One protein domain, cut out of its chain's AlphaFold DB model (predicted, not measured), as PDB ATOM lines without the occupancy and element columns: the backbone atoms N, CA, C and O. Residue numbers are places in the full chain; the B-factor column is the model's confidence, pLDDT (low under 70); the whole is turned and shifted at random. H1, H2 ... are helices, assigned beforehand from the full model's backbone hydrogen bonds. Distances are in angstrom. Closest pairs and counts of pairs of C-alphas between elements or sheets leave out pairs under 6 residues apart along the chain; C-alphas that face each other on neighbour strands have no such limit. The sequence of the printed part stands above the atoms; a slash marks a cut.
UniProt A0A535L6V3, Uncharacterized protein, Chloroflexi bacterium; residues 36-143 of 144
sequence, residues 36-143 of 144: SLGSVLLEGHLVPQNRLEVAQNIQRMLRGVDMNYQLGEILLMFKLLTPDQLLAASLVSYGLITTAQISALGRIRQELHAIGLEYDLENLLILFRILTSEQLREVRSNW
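What this domain is: This is residues 36 to 143 of the 144 residues of an uncharacterized protein of Chloroflexi bacterium (UniProt A0A535L6V3). Two long helices, H2 and H5, lie toward opposite ends of an elongated cluster of seven helices, with the shorter H4 in its middle. H1, H6 and H7 are set crosswise on H4, while H3 lies between H2 and H4, so the helices mostly cross and do not form one side-by-side bundle. Near the H5 end, residues 111 to 116 stick out. The printed part has 108 residues with seven named helices, H1 to H7 in chain order, and no named strand; its class is all helix. It is compact, with a radius of gyration of the C-alphas of 14.9 A, and its C-alphas span 48 by 28 by 23 A.

How they stand to each other: H2, residues 49 to 64, touches H3, residues 71 to 77, with residues 55 to 59 alone; they are about perpendicular at 83 degrees, and their closest C-alphas, those of Ala 55 and Ile 74, are 6.4 A apart. H3 is close to but not clearly touching H4, residues 83 to 93, at a shallow tilt of 8 degrees, opposite ways, with the C-alphas of Gly 72 and Leu 86 closest at 6.8 A. H4 is the hub. H1, residues 37 to 43, touches it at 87 degrees, about perpendicular, with the C-alphas of Leu 37 and Ser 93 closest at 5.6 A. H7, residues 133 to 141, touches H4 at 88 degrees, about perpendicular, with the C-alphas of Ser 90 and Val 139 closest at 6.9 A. H6, residues 121 to 127, touches H4 at 72 degrees, only just about perpendicular, with the C-alphas of Asp 84 and Leu 121 closest at 5.9 A. H5, residues 99 to 114, only just touches H6, with 3 pairs of C-alphas within 8 A and with its residues 105 to 109 alone; the C-alphas of Leu 105 and Leu 124 are closest at 7.2 A. H2 and H5 are apart. In H1 to H7 every O i to N i+4 pair is within hydrogen-bond range.

Where its parts are: H2 is 22.6 A long from first to last C-alpha, beginning at C-alpha 49, (266.055, 298.351, 265.193). H5 is 22.8 A long and ends at C-alpha 114, (296.494, 292.754, 274.426). H4 measures 14.9 A, H7 12.2 A, H1 10.0 A, H3 9.9 A and H6 9.8 A. H7 ends at C-alpha 141, (282.897, 307.026, 248.580).

The domain as a whole: The two C-alphas farthest apart, those of Gly 64 and Ile 115, are 49.6 A from each other. The printed part, residues 36 to 143, has no cut. The links H2 to H3 and H5 to H6 are short, the other four are tight, and no link is long. The mean pLDDT of the printed part is 85.5, and no printed residue is under 70.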
ATOM      1  N   SER A  36     270.894 295.408 251.508       78.19
ATOM      2  CA  SER A  36     270.708 296.754 252.069       78.19
ATOM      3  C   SER A  36     271.507 296.943 253.366       78.19
ATOM      4  O   SER A  36     271.418 296.110 254.270       78.19
ATOM      5  N   LEU A  37     272.237 298.061 253.488       77.19
ATOM      6  CA  LEU A  37     273.054 298.392 254.666       77.19
ATOM      7  C   LEU A  37     272.256 298.261 255.974       77.19
ATOM      8  O   LEU A  37     272.729 297.653 256.927       77.19
ATOM      9  N   GLY A  38     271.011 298.751 255.999       77.31
ATOM     10  CA  GLY A  38     270.127 298.627 257.161       77.31
ATOM     11  C   GLY A  38     269.893 297.179 257.610       77.31
ATOM     12  O   GLY A  38     269.946 296.900 258.802       77.31
ATOM     13  N   SER A  39     269.708 296.244 256.675       77.19
ATOM     14  CA  SER A  39     269.547 294.819 256.996       77.19
ATOM     15  C   SER A  39     270.819 294.230 257.601       77.19
ATOM     16  O   SER A  39     270.747 293.503 258.585       77.19
ATOM     17  N   VAL A  40     271.991 294.592 257.069       78.44
ATOM     18  CA  VAL A  40     273.285 294.139 257.609       78.44
ATOM     19  C   VAL A  40     273.530 294.687 259.014       78.44
ATOM     20  O   VAL A  40     274.023 293.968 259.878       78.44
ATOM     21  N   LEU A  41     273.157 295.943 259.266       81.75
ATOM     22  CA  LEU A  41     273.290 296.562 260.584       81.75
ATOM     23  C   LEU A  41     272.418 295.880 261.644       81.75
ATOM     24  O   LEU A  41     272.862 295.734 262.783       81.75
ATOM     25  N   LEU A  42     271.211 295.451 261.264       78.38
ATOM     26  CA  LEU A  42     270.308 294.701 262.138       78.38
ATOM     27  C   LEU A  42     270.830 293.289 262.411       78.38
ATOM     28  O   LEU A  42     270.941 292.893 263.568       78.38
ATOM     29  N   GLU A  43     271.190 292.542 261.365       76.56
ATOM     30  CA  GLU A  43     271.705 291.172 261.492       76.56
ATOM     31  C   GLU A  43     273.022 291.124 262.279       76.56
ATOM     32  O   GLU A  43     273.225 290.256 263.129       76.56
ATOM     33  N   GLY A  44     273.906 292.095 262.040       71.75
ATOM     34  CA  GLY A  44     275.159 292.256 262.772       71.75
ATOM     35  C   GLY A  44     274.990 292.776 264.201       71.75
ATOM     36  O   GLY A  44     275.994 292.939 264.887       71.75
ATOM     37  N   HIS A  45     273.756 293.061 264.644       74.94
ATOM     38  CA  HIS A  45     273.437 293.677 265.939       74.94
ATOM     39  C   HIS A  45     274.231 294.972 266.207       74.94
ATOM     40  O   HIS A  45     274.457 295.353 267.354       74.94
ATOM     41  N   LEU A  46     274.652 295.658 265.139       76.62
ATOM     42  CA  LEU A  46     275.466 296.872 265.205       76.62
ATOM     43  C   LEU A  46     274.608 298.089 265.561       76.62
ATOM     44  O   LEU A  46     275.075 298.999 266.240       76.62
ATOM     45  N   VAL A  47     273.343 298.095 265.130       77.50
ATOM     46  CA  VAL A  47     272.365 299.131 265.480       77.50
ATOM     47  C   VAL A  47     271.056 298.469 265.913       77.50
ATOM     48  O   VAL A  47     270.508 297.665 265.157       77.50
ATOM     49  N   PRO A  48     270.497 298.822 267.086       79.75
ATOM     50  CA  PRO A  48     269.158 298.394 267.474       79.75
ATOM     51  C   PRO A  48     268.110 298.867 266.461       79.75
ATOM     52  O   PRO A  48     268.169 300.014 266.013       79.75
ATOM     53  N   GLN A  49     267.101 298.040 266.177       79.75
ATOM     54  CA  GLN A  49     266.055 298.351 265.193       79.75
ATOM     55  C   GLN A  49     265.434 299.740 265.380       79.75
ATOM     56  O   GLN A  49     265.410 300.521 264.435       79.75
ATOM     57  N   ASN A  50     265.044 300.092 266.606       80.94
ATOM     58  CA  ASN A  50     264.471 301.404 266.913       80.94
ATOM     59  C   ASN A  50     265.402 302.567 266.500       80.94
ATOM     60  O   ASN A  50     264.971 303.561 265.925       80.94
ATOM     61  N   ARG A  51     266.718 302.437 266.719       82.25
ATOM     62  CA  ARG A  51     267.685 303.479 266.329       82.25
ATOM     63  C   ARG A  51     267.853 303.565 264.816       82.25
ATOM     64  O   ARG A  51     268.006 304.663 264.283       82.25
ATOM     65  N   LEU A  52     267.808 302.427 264.128       85.06
ATOM     66  CA  LEU A  52     267.852 302.393 262.671       85.06
ATOM     67  C   LEU A  52     266.596 303.036 262.063       85.06
ATOM     68  O   LEU A  52     266.708 303.810 261.116       85.06
ATOM     69  N   GLU A  53     265.421 302.769 262.628       86.19
ATOM     70  CA  GLU A  53     264.155 303.387 262.219       86.19
ATOM     71  C   GLU A  53     264.181 304.907 262.413       86.19
ATOM     72  O   GLU A  53     263.773 305.651 261.520       86.19
ATOM     73  N   VAL A  54     264.737 305.390 263.528       87.25
ATOM     74  CA  VAL A  54     264.950 306.827 263.758       87.25
ATOM     75  C   VAL A  54     265.871 307.425 262.691       87.25
ATOM     76  O   VAL A  54     265.522 308.447 262.103       87.25
ATOM     77  N   ALA A  55     266.997 306.781 262.375       86.94
ATOM     78  CA  ALA A  55     267.905 307.251 261.326       86.94
ATOM     79  C   ALA A  55     267.227 307.297 259.944       86.94
ATOM     80  O   ALA A  55     267.380 308.271 259.208       86.94
ATOM     81  N   GLN A  56     266.414 306.292 259.606       87.50
ATOM     82  CA  GLN A  56     265.637 306.267 258.363       87.50
ATOM     83  C   GLN A  56     264.553 307.354 258.325       87.50
ATOM     84  O   GLN A  56     264.308 307.952 257.275       87.50
ATOM     85  N   ASN A  57     263.908 307.636 259.459       88.00
ATOM     86  CA  ASN A  57     262.934 308.719 259.569       88.00
ATOM     87  C   ASN A  57     263.606 310.082 259.382       88.00
ATOM     88  O   ASN A  57     263.109 310.885 258.596       88.00
ATOM     89  N   ILE A  58     264.764 310.306 260.008       86.50
ATOM     90  CA  ILE A  58     265.578 311.511 259.800       86.50
ATOM     91  C   ILE A  58     265.967 311.634 258.324       86.50
ATOM     92  O   ILE A  58     265.772 312.690 257.735       86.50
ATOM     93  N   GLN A  59     266.412 310.548 257.683       87.56
ATOM     94  CA  GLN A  59     266.729 310.546 256.253       87.56
ATOM     95  C   GLN A  59     265.531 310.952 255.382       87.56
ATOM     96  O   GLN A  59     265.683 311.646 254.377       87.56
ATOM     97  N   ARG A  60     264.321 310.505 255.738       87.75
ATOM     98  CA  ARG A  60     263.087 310.880 255.033       87.75
ATOM     99  C   ARG A  60     262.735 312.352 255.262       87.75
ATOM    100  O   ARG A  60     262.337 313.018 254.315       87.75
ATOM    101  N   MET A  61     262.902 312.853 256.486       88.19
ATOM    102  CA  MET A  61     262.667 314.262 256.823       88.19
ATOM    103  C   MET A  61     263.651 315.188 256.104       88.19
ATOM    104  O   MET A  61     263.223 316.176 255.517       88.19
ATOM    105  N   LEU A  62     264.941 314.837 256.089       87.56
ATOM    106  CA  LEU A  62     265.988 315.590 255.395       87.56
ATOM    107  C   LEU A  62     265.739 315.636 253.882       87.56
ATOM    108  O   LEU A  62     265.809 316.705 253.282       87.56
ATOM    109  N   ARG A  63     265.299 314.522 253.280       88.19
ATOM    110  CA  ARG A  63     264.856 314.524 251.875       88.19
ATOM    111  C   ARG A  63     263.673 315.456 251.616       88.19
ATOM    112  O   ARG A  63     263.562 315.995 250.522       88.19
ATOM    113  N   GLY A  64     262.804 315.661 252.605       86.94
ATOM    114  CA  GLY A  64     261.690 316.607 252.517       86.94
ATOM    115  C   GLY A  64     262.116 318.080 252.499       86.94
ATOM    116  O   GLY A  64     261.326 318.920 252.082       86.94
ATOM    117  N   VAL A  65     263.348 318.393 252.917       87.75
ATOM    118  CA  VAL A  65     263.935 319.747 252.902       87.75
ATOM    119  C   VAL A  65     265.056 319.886 251.862       87.75
ATOM    120  O   VAL A  65     265.957 320.702 252.029       87.75
ATOM    121  N   ASP A  66     265.001 319.078 250.798       85.38
ATOM    122  CA  ASP A  66     265.969 319.037 249.685       85.38
ATOM    123  C   ASP A  66     267.400 318.618 250.086       85.38
ATOM    124  O   ASP A  66     268.366 318.806 249.353       85.38
ATOM    125  N   MET A  67     267.559 317.991 251.255       85.44
ATOM    126  CA  MET A  67     268.840 317.461 251.717       85.44
ATOM    127  C   MET A  67     268.914 315.947 251.501       85.44
ATOM    128  O   MET A  67     268.219 315.169 252.160       85.44
ATOM    129  N   ASN A  68     269.787 315.498 250.599       86.00
ATOM    130  CA  ASN A  68     269.894 314.086 250.223       86.00
ATOM    131  C   ASN A  68     271.023 313.347 250.962       86.00
ATOM    132  O   ASN A  68     271.932 312.811 250.339       86.00
ATOM    133  N   TYR A  69     270.948 313.313 252.293       86.19
ATOM    134  CA  TYR A  69     271.894 312.563 253.121       86.19
ATOM    135  C   TYR A  69     271.715 311.047 252.954       86.19
ATOM    136  O   TYR A  69     270.589 310.523 252.952       86.19
ATOM    137  N   GLN A  70     272.826 310.316 252.878       86.00
ATOM    138  CA  GLN A  70     272.797 308.856 252.895       86.00
ATOM    139  C   GLN A  70     272.597 308.303 254.310       86.00
ATOM    140  O   GLN A  70     272.912 308.940 255.315       86.00
ATOM    141  N   LEU A  71     272.097 307.067 254.405       85.50
ATOM    142  CA  LEU A  71     271.881 306.413 255.698       85.50
ATOM    143  C   LEU A  71     273.192 306.261 256.487       85.50
ATOM    144  O   LEU A  71     273.199 306.491 257.693       85.50
ATOM    145  N   GLY A  72     274.290 305.899 255.814       86.00
ATOM    146  CA  GLY A  72     275.613 305.789 256.437       86.00
ATOM    147  C   GLY A  72     276.081 307.114 257.040       86.00
ATOM    148  O   GLY A  72     276.494 307.149 258.198       86.00
ATOM    149  N   GLU A  73     275.923 308.210 256.299       86.88
ATOM    150  CA  GLU A  73     276.273 309.561 256.744       86.88
ATOM    151  C   GLU A  73     275.470 309.995 257.978       86.88
ATOM    152  O   GLU A  73     276.042 310.444 258.970       86.88
ATOM    153  N   ILE A  74     274.155 309.758 257.977       87.88
ATOM    154  CA  ILE A  74     273.288 310.042 259.131       87.88
ATOM    155  C   ILE A  74     273.724 309.215 260.347       87.88
ATOM    156  O   ILE A  74     273.843 309.747 261.450       87.88
ATOM    157  N   LEU A  75     274.008 307.922 260.171       88.75
ATOM    158  CA  LEU A  75     274.448 307.058 261.271       88.75
ATOM    159  C   LEU A  75     275.758 307.554 261.910       88.75
ATOM    160  O   LEU A  75     275.897 307.470 263.132       88.75
ATOM    161  N   LEU A  76     276.682 308.111 261.119       89.50
ATOM    162  CA  LEU A  76     277.911 308.728 261.624       89.50
ATOM    163  C   LEU A  76     277.653 310.082 262.298       89.50
ATOM    164  O   LEU A  76     278.121 310.299 263.415       89.50
ATOM    165  N   MET A  77     276.881 310.975 261.665       88.25
ATOM    166  CA  MET A  77     276.562 312.305 262.207       88.25
ATOM    167  C   MET A  77     275.911 312.217 263.589       88.25
ATOM    168  O   MET A  77     276.268 312.961 264.503       88.25
ATOM    169  N   PHE A  78     274.989 311.269 263.764       87.12
ATOM    170  CA  PHE A  78     274.295 311.040 265.031       87.12
ATOM    171  C   PHE A  78     275.055 310.108 265.986       87.12
ATOM    172  O   PHE A  78     274.521 309.751 267.038       87.12
ATOM    173  N   LYS A  79     276.295 309.714 265.651       86.31
ATOM    174  CA  LYS A  79     277.143 308.806 266.445       86.31
ATOM    175  C   LYS A  79     276.427 307.503 266.825       86.31
ATOM    176  O   LYS A  79     276.618 306.961 267.912       86.31
ATOM    177  N   LEU A  80     275.575 307.014 265.927       85.06
ATOM    178  CA  LEU A  80     274.882 305.736 266.074       85.06
ATOM    179  C   LEU A  80     275.804 304.565 265.726       85.06
ATOM    180  O   LEU A  80     275.595 303.469 266.236       85.06
ATOM    181  N   LEU A  81     276.818 304.817 264.896       86.56
ATOM    182  CA  LEU A  81     277.881 303.887 264.537       86.56
ATOM    183  C   LEU A  81     279.240 304.579 264.572       86.56
ATOM    184  O   LEU A  81     279.345 305.786 264.346       86.56
ATOM    185  N   THR A  82     280.289 303.791 264.796       87.88
ATOM    186  CA  THR A  82     281.664 304.234 264.538       87.88
ATOM    187  C   THR A  82     282.026 304.041 263.059       87.88
ATOM    188  O   THR A  82     281.420 303.196 262.388       87.88
ATOM    189  N   PRO A  83     283.040 304.760 262.538       86.94
ATOM    190  CA  PRO A  83     283.538 304.548 261.180       86.94
ATOM    191  C   PRO A  83     283.907 303.086 260.887       86.94
ATOM    192  O   PRO A  83     283.569 302.582 259.821       86.94
ATOM    193  N   ASP A  84     284.518 302.372 261.842       86.94
ATOM    194  CA  ASP A  84     284.827 300.941 261.693       86.94
ATOM    195  C   ASP A  84     283.581 300.062 261.586       86.94
ATOM    196  O   ASP A  84     283.555 299.121 260.796       86.94
ATOM    197  N   GLN A  85     282.541 300.342 262.377       85.75
ATOM    198  CA  GLN A  85     281.308 299.554 262.337       85.75
ATOM    199  C   GLN A  85     280.552 299.783 261.028       85.75
ATOM    200  O   GLN A  85     280.047 298.829 260.435       85.75
ATOM    201  N   LEU A  86     280.512 301.031 260.545       89.19
ATOM    202  CA  LEU A  86     279.942 301.336 259.238       89.19
ATOM    203  C   LEU A  86     280.761 300.690 258.114       89.19
ATOM    204  O   LEU A  86     280.175 300.143 257.182       89.19
ATOM    205  N   LEU A  87     282.093 300.694 258.217       89.25
ATOM    206  CA  LEU A  87     282.977 300.017 257.271       89.25
ATOM    207  C   LEU A  87     282.718 298.515 257.237       89.25
ATOM    208  O   LEU A  87     282.454 297.982 256.164       89.25
ATOM    209  N   ALA A  88     282.698 297.846 258.388       87.75
ATOM    210  CA  ALA A  88     282.378 296.424 258.474       87.75
ATOM    211  C   ALA A  88     281.024 296.107 257.823       87.75
ATOM    212  O   ALA A  88     280.932 295.215 256.979       87.75
ATOM    213  N   ALA A  89     279.985 296.869 258.172       87.69
ATOM    214  CA  ALA A  89     278.648 296.681 257.623       87.69
ATOM    215  C   ALA A  89     278.597 296.934 256.113       87.69
ATOM    216  O   ALA A  89     277.941 296.188 255.392       87.69
ATOM    217  N   SER A  90     279.314 297.947 255.624       87.50
ATOM    218  CA  SER A  90     279.389 298.268 254.197       87.50
ATOM    219  C   SER A  90     280.085 297.154 253.425       87.50
ATOM    220  O   SER A  90     279.558 296.671 252.430       87.50
ATOM    221  N   LEU A  91     281.232 296.674 253.906       88.38
ATOM    222  CA  LEU A  91     281.984 295.601 253.257       88.38
ATOM    223  C   LEU A  91     281.187 294.290 253.193       88.38
ATOM    224  O   LEU A  91     281.203 293.612 252.166       88.38
ATOM    225  N   VAL A  92     280.436 293.970 254.249       87.38
ATOM    226  CA  VAL A  92     279.503 292.833 254.255       87.38
ATOM    227  C   VAL A  92     278.321 293.076 253.310       87.38
ATOM    228  O   VAL A  92     277.919 292.174 252.580       87.38
ATOM    229  N   SER A  93     277.787 294.298 253.273       85.00
ATOM    230  CA  SER A  93     276.684 294.721 252.397       85.00
ATOM    231  C   SER A  93     277.044 294.687 250.908       85.00
ATOM    232  O   SER A  93     276.175 294.390 250.093       85.00
ATOM    233  N   TYR A  94     278.308 294.923 250.550       83.31
ATOM    234  CA  TYR A  94     278.841 294.729 249.196       83.31
ATOM    235  C   TYR A  94     279.294 293.288 248.918       83.31
ATOM    236  O   TYR A  94     279.646 292.969 247.787       83.31
ATOM    237  N   GLY A  95     279.280 292.402 249.918       82.31
ATOM    238  CA  GLY A  95     279.763 291.026 249.783       82.31
ATOM    239  C   GLY A  95     281.279 290.907 249.590       82.31
ATOM    240  O   GLY A  95     281.748 289.860 249.156       82.31
ATOM    241  N   LEU A  96     282.042 291.960 249.906       84.81
ATOM    242  CA  LEU A  96     283.507 291.968 249.815       84.81
ATOM    243  C   LEU A  96     284.150 291.137 250.925       84.81
ATOM    244  O   LEU A  96     285.212 290.551 250.733       84.81
ATOM    245  N   ILE A  97     283.494 291.077 252.082       86.19
ATOM    246  CA  ILE A  97     283.877 290.219 253.202       86.19
ATOM    247  C   ILE A  97     282.635 289.589 253.827       86.19
ATOM    248  O   ILE A  97     281.521 290.097 253.716       86.19
ATOM    249  N   THR A  98     282.836 288.492 254.541       83.75
ATOM    250  CA  THR A  98     281.781 287.807 255.296       83.75
ATOM    251  C   THR A  98     281.743 288.259 256.755       83.75
ATOM    252  O   THR A  98     282.732 288.743 257.311       83.75
ATOM    253  N   THR A  99     280.610 288.038 257.424       81.06
ATOM    254  CA  THR A  99     280.482 288.264 258.874       81.06
ATOM    255  C   THR A  99     281.477 287.422 259.677       81.06
ATOM    256  O   THR A  99     282.040 287.914 260.649       81.06
ATOM    257  N   ALA A 100     281.778 286.197 259.228       81.31
ATOM    258  CA  ALA A 100     282.794 285.339 259.834       81.31
ATOM    259  C   ALA A 100     284.206 285.947 259.747       81.31
ATOM    260  O   ALA A 100     284.945 285.924 260.731       81.31
ATOM    261  N   GLN A 101     284.568 286.540 258.602       84.50
ATOM    262  CA  GLN A 101     285.841 287.256 258.444       84.50
ATOM    263  C   GLN A 101     285.913 288.488 259.356       84.50
ATOM    264  O   GLN A 101     286.946 288.710 259.983       84.50
ATOM    265  N   ILE A 102     284.817 289.242 259.508       84.62
ATOM    266  CA  ILE A 102     284.737 290.348 260.478       84.62
ATOM    267  C   ILE A 102     284.930 289.853 261.915       84.62
ATOM    268  O   ILE A 102     285.694 290.455 262.667       84.62
ATOM    269  N   SER A 103     284.290 288.749 262.307       82.88
ATOM    270  CA  SER A 103     284.467 288.175 263.645       82.88
ATOM    271  C   SER A 103     285.906 287.710 263.890       82.88
ATOM    272  O   SER A 103     286.447 287.952 264.969       82.88
ATOM    273  N   ALA A 104     286.545 287.092 262.892       84.75
ATOM    274  CA  ALA A 104     287.947 286.688 262.971       84.75
ATOM    275  C   ALA A 104     288.879 287.902 263.129       84.75
ATOM    276  O   ALA A 104     289.713 287.916 264.032       84.75
ATOM    277  N   LEU A 105     288.683 288.955 262.327       87.44
ATOM    278  CA  LEU A 105     289.424 290.215 262.453       87.44
ATOM    279  C   LEU A 105     289.196 290.886 263.809       87.44
ATOM    280  O   LEU A 105     290.135 291.419 264.393       87.44
ATOM    281  N   GLY A 106     287.975 290.825 264.343       85.69
ATOM    282  CA  GLY A 106     287.655 291.328 265.677       85.69
ATOM    283  C   GLY A 106     288.438 290.616 266.782       85.69
ATOM    284  O   GLY A 106     288.942 291.281 267.687       85.69
ATOM    285  N   ARG A 107     288.593 289.288 266.683       85.50
ATOM    286  CA  ARG A 107     289.425 288.501 267.607       85.50
ATOM    287  C   ARG A 107     290.904 288.865 267.474       85.50
ATOM    288  O   ARG A 107     291.533 289.171 268.478       85.50
ATOM    289  N   ILE A 108     291.423 288.927 266.247       87.56
ATOM    290  CA  ILE A 108     292.814 289.329 265.986       87.56
ATOM    291  C   ILE A 108     293.084 290.729 266.547       87.56
ATOM    292  O   ILE A 108     294.099 290.954 267.197       87.56
ATOM    293  N   ARG A 109     292.153 291.671 266.368       87.31
ATOM    294  CA  ARG A 109     292.265 293.018 266.934       87.31
ATOM    295  C   ARG A 109     292.366 292.997 268.460       87.31
ATOM    296  O   ARG A 109     293.141 293.766 269.014       87.31
ATOM    297  N   GLN A 110     291.595 292.144 269.137       86.75
ATOM    298  CA  GLN A 110     291.676 291.991 270.596       86.75
ATOM    299  C   GLN A 110     293.028 291.417 271.033       86.75
ATOM    300  O   GLN A 110     293.605 291.904 272.002       86.75
ATOM    301  N   GLU A 111     293.550 290.428 270.309       88.38
ATOM    302  CA  GLU A 111     294.871 289.846 270.578       88.38
ATOM    303  C   GLU A 111     295.996 290.870 270.368       88.38
ATOM    304  O   GLU A 111     296.883 290.994 271.210       88.38
ATOM    305  N   LEU A 112     295.927 291.663 269.293       88.19
ATOM    306  CA  LEU A 112     296.876 292.747 269.024       88.19
ATOM    307  C   LEU A 112     296.803 293.846 270.093       88.19
ATOM    308  O   LEU A 112     297.834 294.306 270.581       88.19
ATOM    309  N   HIS A 113     295.597 294.205 270.534       89.69
ATOM    310  CA  HIS A 113     295.421 295.168 271.617       89.69
ATOM    311  C   HIS A 113     296.031 294.659 272.932       89.69
ATOM    312  O   HIS A 113     296.656 295.425 273.661       89.69
ATOM    313  N   ALA A 114     295.918 293.357 273.223       89.44
ATOM    314  CA  ALA A 114     296.494 292.754 274.426       89.44
ATOM    315  C   ALA A 114     298.033 292.827 274.474       89.44
ATOM    316  O   ALA A 114     298.605 292.838 275.563       89.44
ATOM    317  N   ILE A 115     298.701 292.919 273.318       90.88
ATOM    318  CA  ILE A 115     300.157 293.127 273.213       90.88
ATOM    319  C   ILE A 115     300.547 294.604 273.035       90.88
ATOM    320  O   ILE A 115     301.704 294.907 272.752       90.88
ATOM    321  N   GLY A 116     299.595 295.529 273.216       89.94
ATOM    322  CA  GLY A 116     299.819 296.974 273.145       89.94
ATOM    323  C   GLY A 116     299.836 297.550 271.728       89.94
ATOM    324  O   GLY A 116     300.330 298.658 271.538       89.94
ATOM    325  N   LEU A 117     299.324 296.819 270.733       89.75
ATOM    326  CA  LEU A 117     299.208 297.298 269.359       89.75
ATOM    327  C   LEU A 117     297.753 297.624 269.014       89.75
ATOM    328  O   LEU A 117     296.885 296.753 268.980       89.75
ATOM    329  N   GLU A 118     297.493 298.889 268.704       88.88
ATOM    330  CA  GLU A 118     296.168 299.359 268.310       88.88
ATOM    331  C   GLU A 118     296.057 299.426 266.787       88.88
ATOM    332  O   GLU A 118     296.822 300.117 266.116       88.88
ATOM    333  N   TYR A 119     295.084 298.695 266.242       87.25
ATOM    334  CA  TYR A 119     294.787 298.699 264.816       87.25
ATOM    335  C   TYR A 119     293.289 298.864 264.579       87.25
ATOM    336  O   TYR A 119     292.469 298.097 265.096       87.25
ATOM    337  N   ASP A 120     292.946 299.827 263.732       88.38
ATOM    338  CA  ASP A 120     291.602 299.973 263.179       88.38
ATOM    339  C   ASP A 120     291.302 298.864 262.166       88.38
ATOM    340  O   ASP A 120     292.206 298.206 261.634       88.38
ATOM    341  N   LEU A 121     290.020 298.668 261.853       87.31
ATOM    342  CA  LEU A 121     289.596 297.616 260.932       87.31
ATOM    343  C   LEU A 121     290.227 297.791 259.547       87.31
ATOM    344  O   LEU A 121     290.666 296.817 258.944       87.31
ATOM    345  N   GLU A 122     290.305 299.030 259.065       90.06
ATOM    346  CA  GLU A 122     290.955 299.379 257.796       90.06
ATOM    347  C   GLU A 122     292.410 298.894 257.746       90.06
ATOM    348  O   GLU A 122     292.806 298.210 256.800       90.06
ATOM    349  N   ASN A 123     293.185 299.186 258.791       89.94
ATOM    350  CA  ASN A 123     294.588 298.799 258.855       89.94
ATOM    351  C   ASN A 123     294.745 297.279 258.896       89.94
ATOM    352  O   ASN A 123     295.622 296.743 258.225       89.94
ATOM    353  N   LEU A 124     293.868 296.569 259.611       89.81
ATOM    354  CA  LEU A 124     293.874 295.106 259.631       89.81
ATOM    355  C   LEU A 124     293.533 294.509 258.262       89.81
ATOM    356  O   LEU A 124     294.194 293.571 257.821       89.81
ATOM    357  N   LEU A 125     292.539 295.059 257.563       90.06
ATOM    358  CA  LEU A 125     292.155 294.597 256.227       90.06
ATOM    359  C   LEU A 125     293.308 294.721 255.225       90.06
ATOM    360  O   LEU A 125     293.514 293.812 254.417       90.06
ATOM    361  N   ILE A 126     294.082 295.804 255.315       89.94
ATOM    362  CA  ILE A 126     295.268 296.026 254.480       89.94
ATOM    363  C   ILE A 126     296.420 295.113 254.920       89.94
ATOM    364  O   ILE A 126     297.039 294.461 254.078       89.94
ATOM    365  N   LEU A 127     296.688 295.023 256.228       89.81
ATOM    366  CA  LEU A 127     297.779 294.231 256.804       89.81
ATOM    367  C   LEU A 127     297.666 292.749 256.427       89.81
ATOM    368  O   LEU A 127     298.644 292.139 255.998       89.81
ATOM    369  N   PHE A 128     296.462 292.187 256.524       88.31
ATOM    370  CA  PHE A 128     296.181 290.805 256.134       88.31
ATOM    371  C   PHE A 128     295.926 290.632 254.631       88.31
ATOM    372  O   PHE A 128     295.576 289.536 254.196       88.31
ATOM    373  N   ARG A 129     296.110 291.692 253.829       88.31
ATOM    374  CA  ARG A 129     295.895 291.709 252.371       88.31
ATOM    375  C   ARG A 129     294.507 291.201 251.962       88.31
ATOM    376  O   ARG A 129     294.358 290.604 250.899       88.31
ATOM    377  N   ILE A 130     293.501 291.440 252.804       87.44
ATOM    378  CA  ILE A 130     292.105 291.072 252.540       87.44
ATOM    379  C   ILE A 130     291.512 292.048 251.523       87.44
ATOM    380  O   ILE A 130     290.848 291.625 250.583       87.44
ATOM    381  N   LEU A 131     291.779 293.346 251.697       88.38
ATOM    382  CA  LEU A 131     291.356 294.409 250.786       88.38
ATOM    383  C   LEU A 131     292.490 295.406 250.558       88.38
ATOM    384  O   LEU A 131     293.361 295.594 251.408       88.38
ATOM    385  N   THR A 132     292.462 296.072 249.404       88.88
ATOM    386  CA  THR A 132     293.384 297.171 249.102       88.88
ATOM    387  C   THR A 132     292.817 298.503 249.590       88.88
ATOM    388  O   THR A 132     291.603 298.678 249.718       88.88
ATOM    389  N   SER A 133     293.694 299.484 249.812       87.00
ATOM    390  CA  SER A 133     293.295 300.852 250.170       87.00
ATOM    391  C   SER A 133     292.381 301.501 249.122       87.00
ATOM    392  O   SER A 133     291.566 302.355 249.460       87.00
ATOM    393  N   GLU A 134     292.498 301.093 247.856       86.25
ATOM    394  CA  GLU A 134     291.638 301.567 246.771       86.25
ATOM    395  C   GLU A 134     290.211 301.027 246.906       86.25
ATOM    396  O   GLU A 134     289.265 301.811 246.898       86.25
ATOM    397  N   GLN A 135     290.051 299.721 247.153       85.38
ATOM    398  CA  GLN A 135     288.733 299.122 247.387       85.38
ATOM    399  C   GLN A 135     288.047 299.725 248.619       85.38
ATOM    400  O   GLN A 135     286.850 300.003 248.604       85.38
ATOM    401  N   LEU A 136     288.810 299.982 249.683       86.81
ATOM    402  CA  LEU A 136     288.296 300.640 250.885       86.81
ATOM    403  C   LEU A 136     287.841 302.078 250.609       86.81
ATOM    404  O   LEU A 136     286.802 302.504 251.114       86.81
ATOM    405  N   ARG A 137     288.585 302.819 249.778       87.00
ATOM    406  CA  ARG A 137     288.204 304.172 249.355       87.00
ATOM    407  C   ARG A 137     286.916 304.164 248.535       87.00
ATOM    408  O   ARG A 137     286.073 305.022 248.769       87.00
ATOM    409  N   GLU A 138     286.748 303.212 247.622       85.44
ATOM    410  CA  GLU A 138     285.522 303.070 246.826       85.44
ATOM    411  C   GLU A 138     284.300 302.844 247.730       85.44
ATOM    412  O   GLU A 138     283.306 303.559 247.636       85.44
ATOM    413  N   VAL A 139     284.418 301.934 248.699       84.88
ATOM    414  CA  VAL A 139     283.349 301.648 249.669       84.88
ATOM    415  C   VAL A 139     282.993 302.881 250.502       84.88
ATOM    416  O   VAL A 139     281.812 303.134 250.734       84.88
ATOM    417  N   ARG A 140     283.994 303.663 250.926       84.31
ATOM    418  CA  ARG A 140     283.792 304.924 251.659       84.31
ATOM    419  C   ARG A 140     283.181 306.025 250.801       84.31
ATOM    420  O   ARG A 140     282.406 306.823 251.315       84.31
ATOM    421  N   SER A 141     283.508 306.072 249.511       83.19
ATOM    422  CA  SER A 141     282.897 307.026 248.580       83.19
ATOM    423  C   SER A 141     281.391 306.812 248.473       83.19
ATOM    424  O   SER A 141     280.663 307.769 248.258       83.19
ATOM    425  N   ASN A 142     280.922 305.582 248.682       77.38
ATOM    426  CA  ASN A 142     279.502 305.248 248.709       77.38
ATOM    427  C   ASN A 142     278.832 305.513 250.069       77.38
ATOM    428  O   ASN A 142     277.763 304.965 250.324       77.38
ATOM    429  N   TRP A 143     279.461 306.269 250.974       77.25
ATOM    430  CA  TRP A 143     278.809 306.779 252.188       77.25
ATOM    431  C   TRP A 143     278.252 308.194 252.009       77.25
ATOM    432  O   TRP A 143     277.464 308.613 252.855       77.25
TER     433      TRP A 143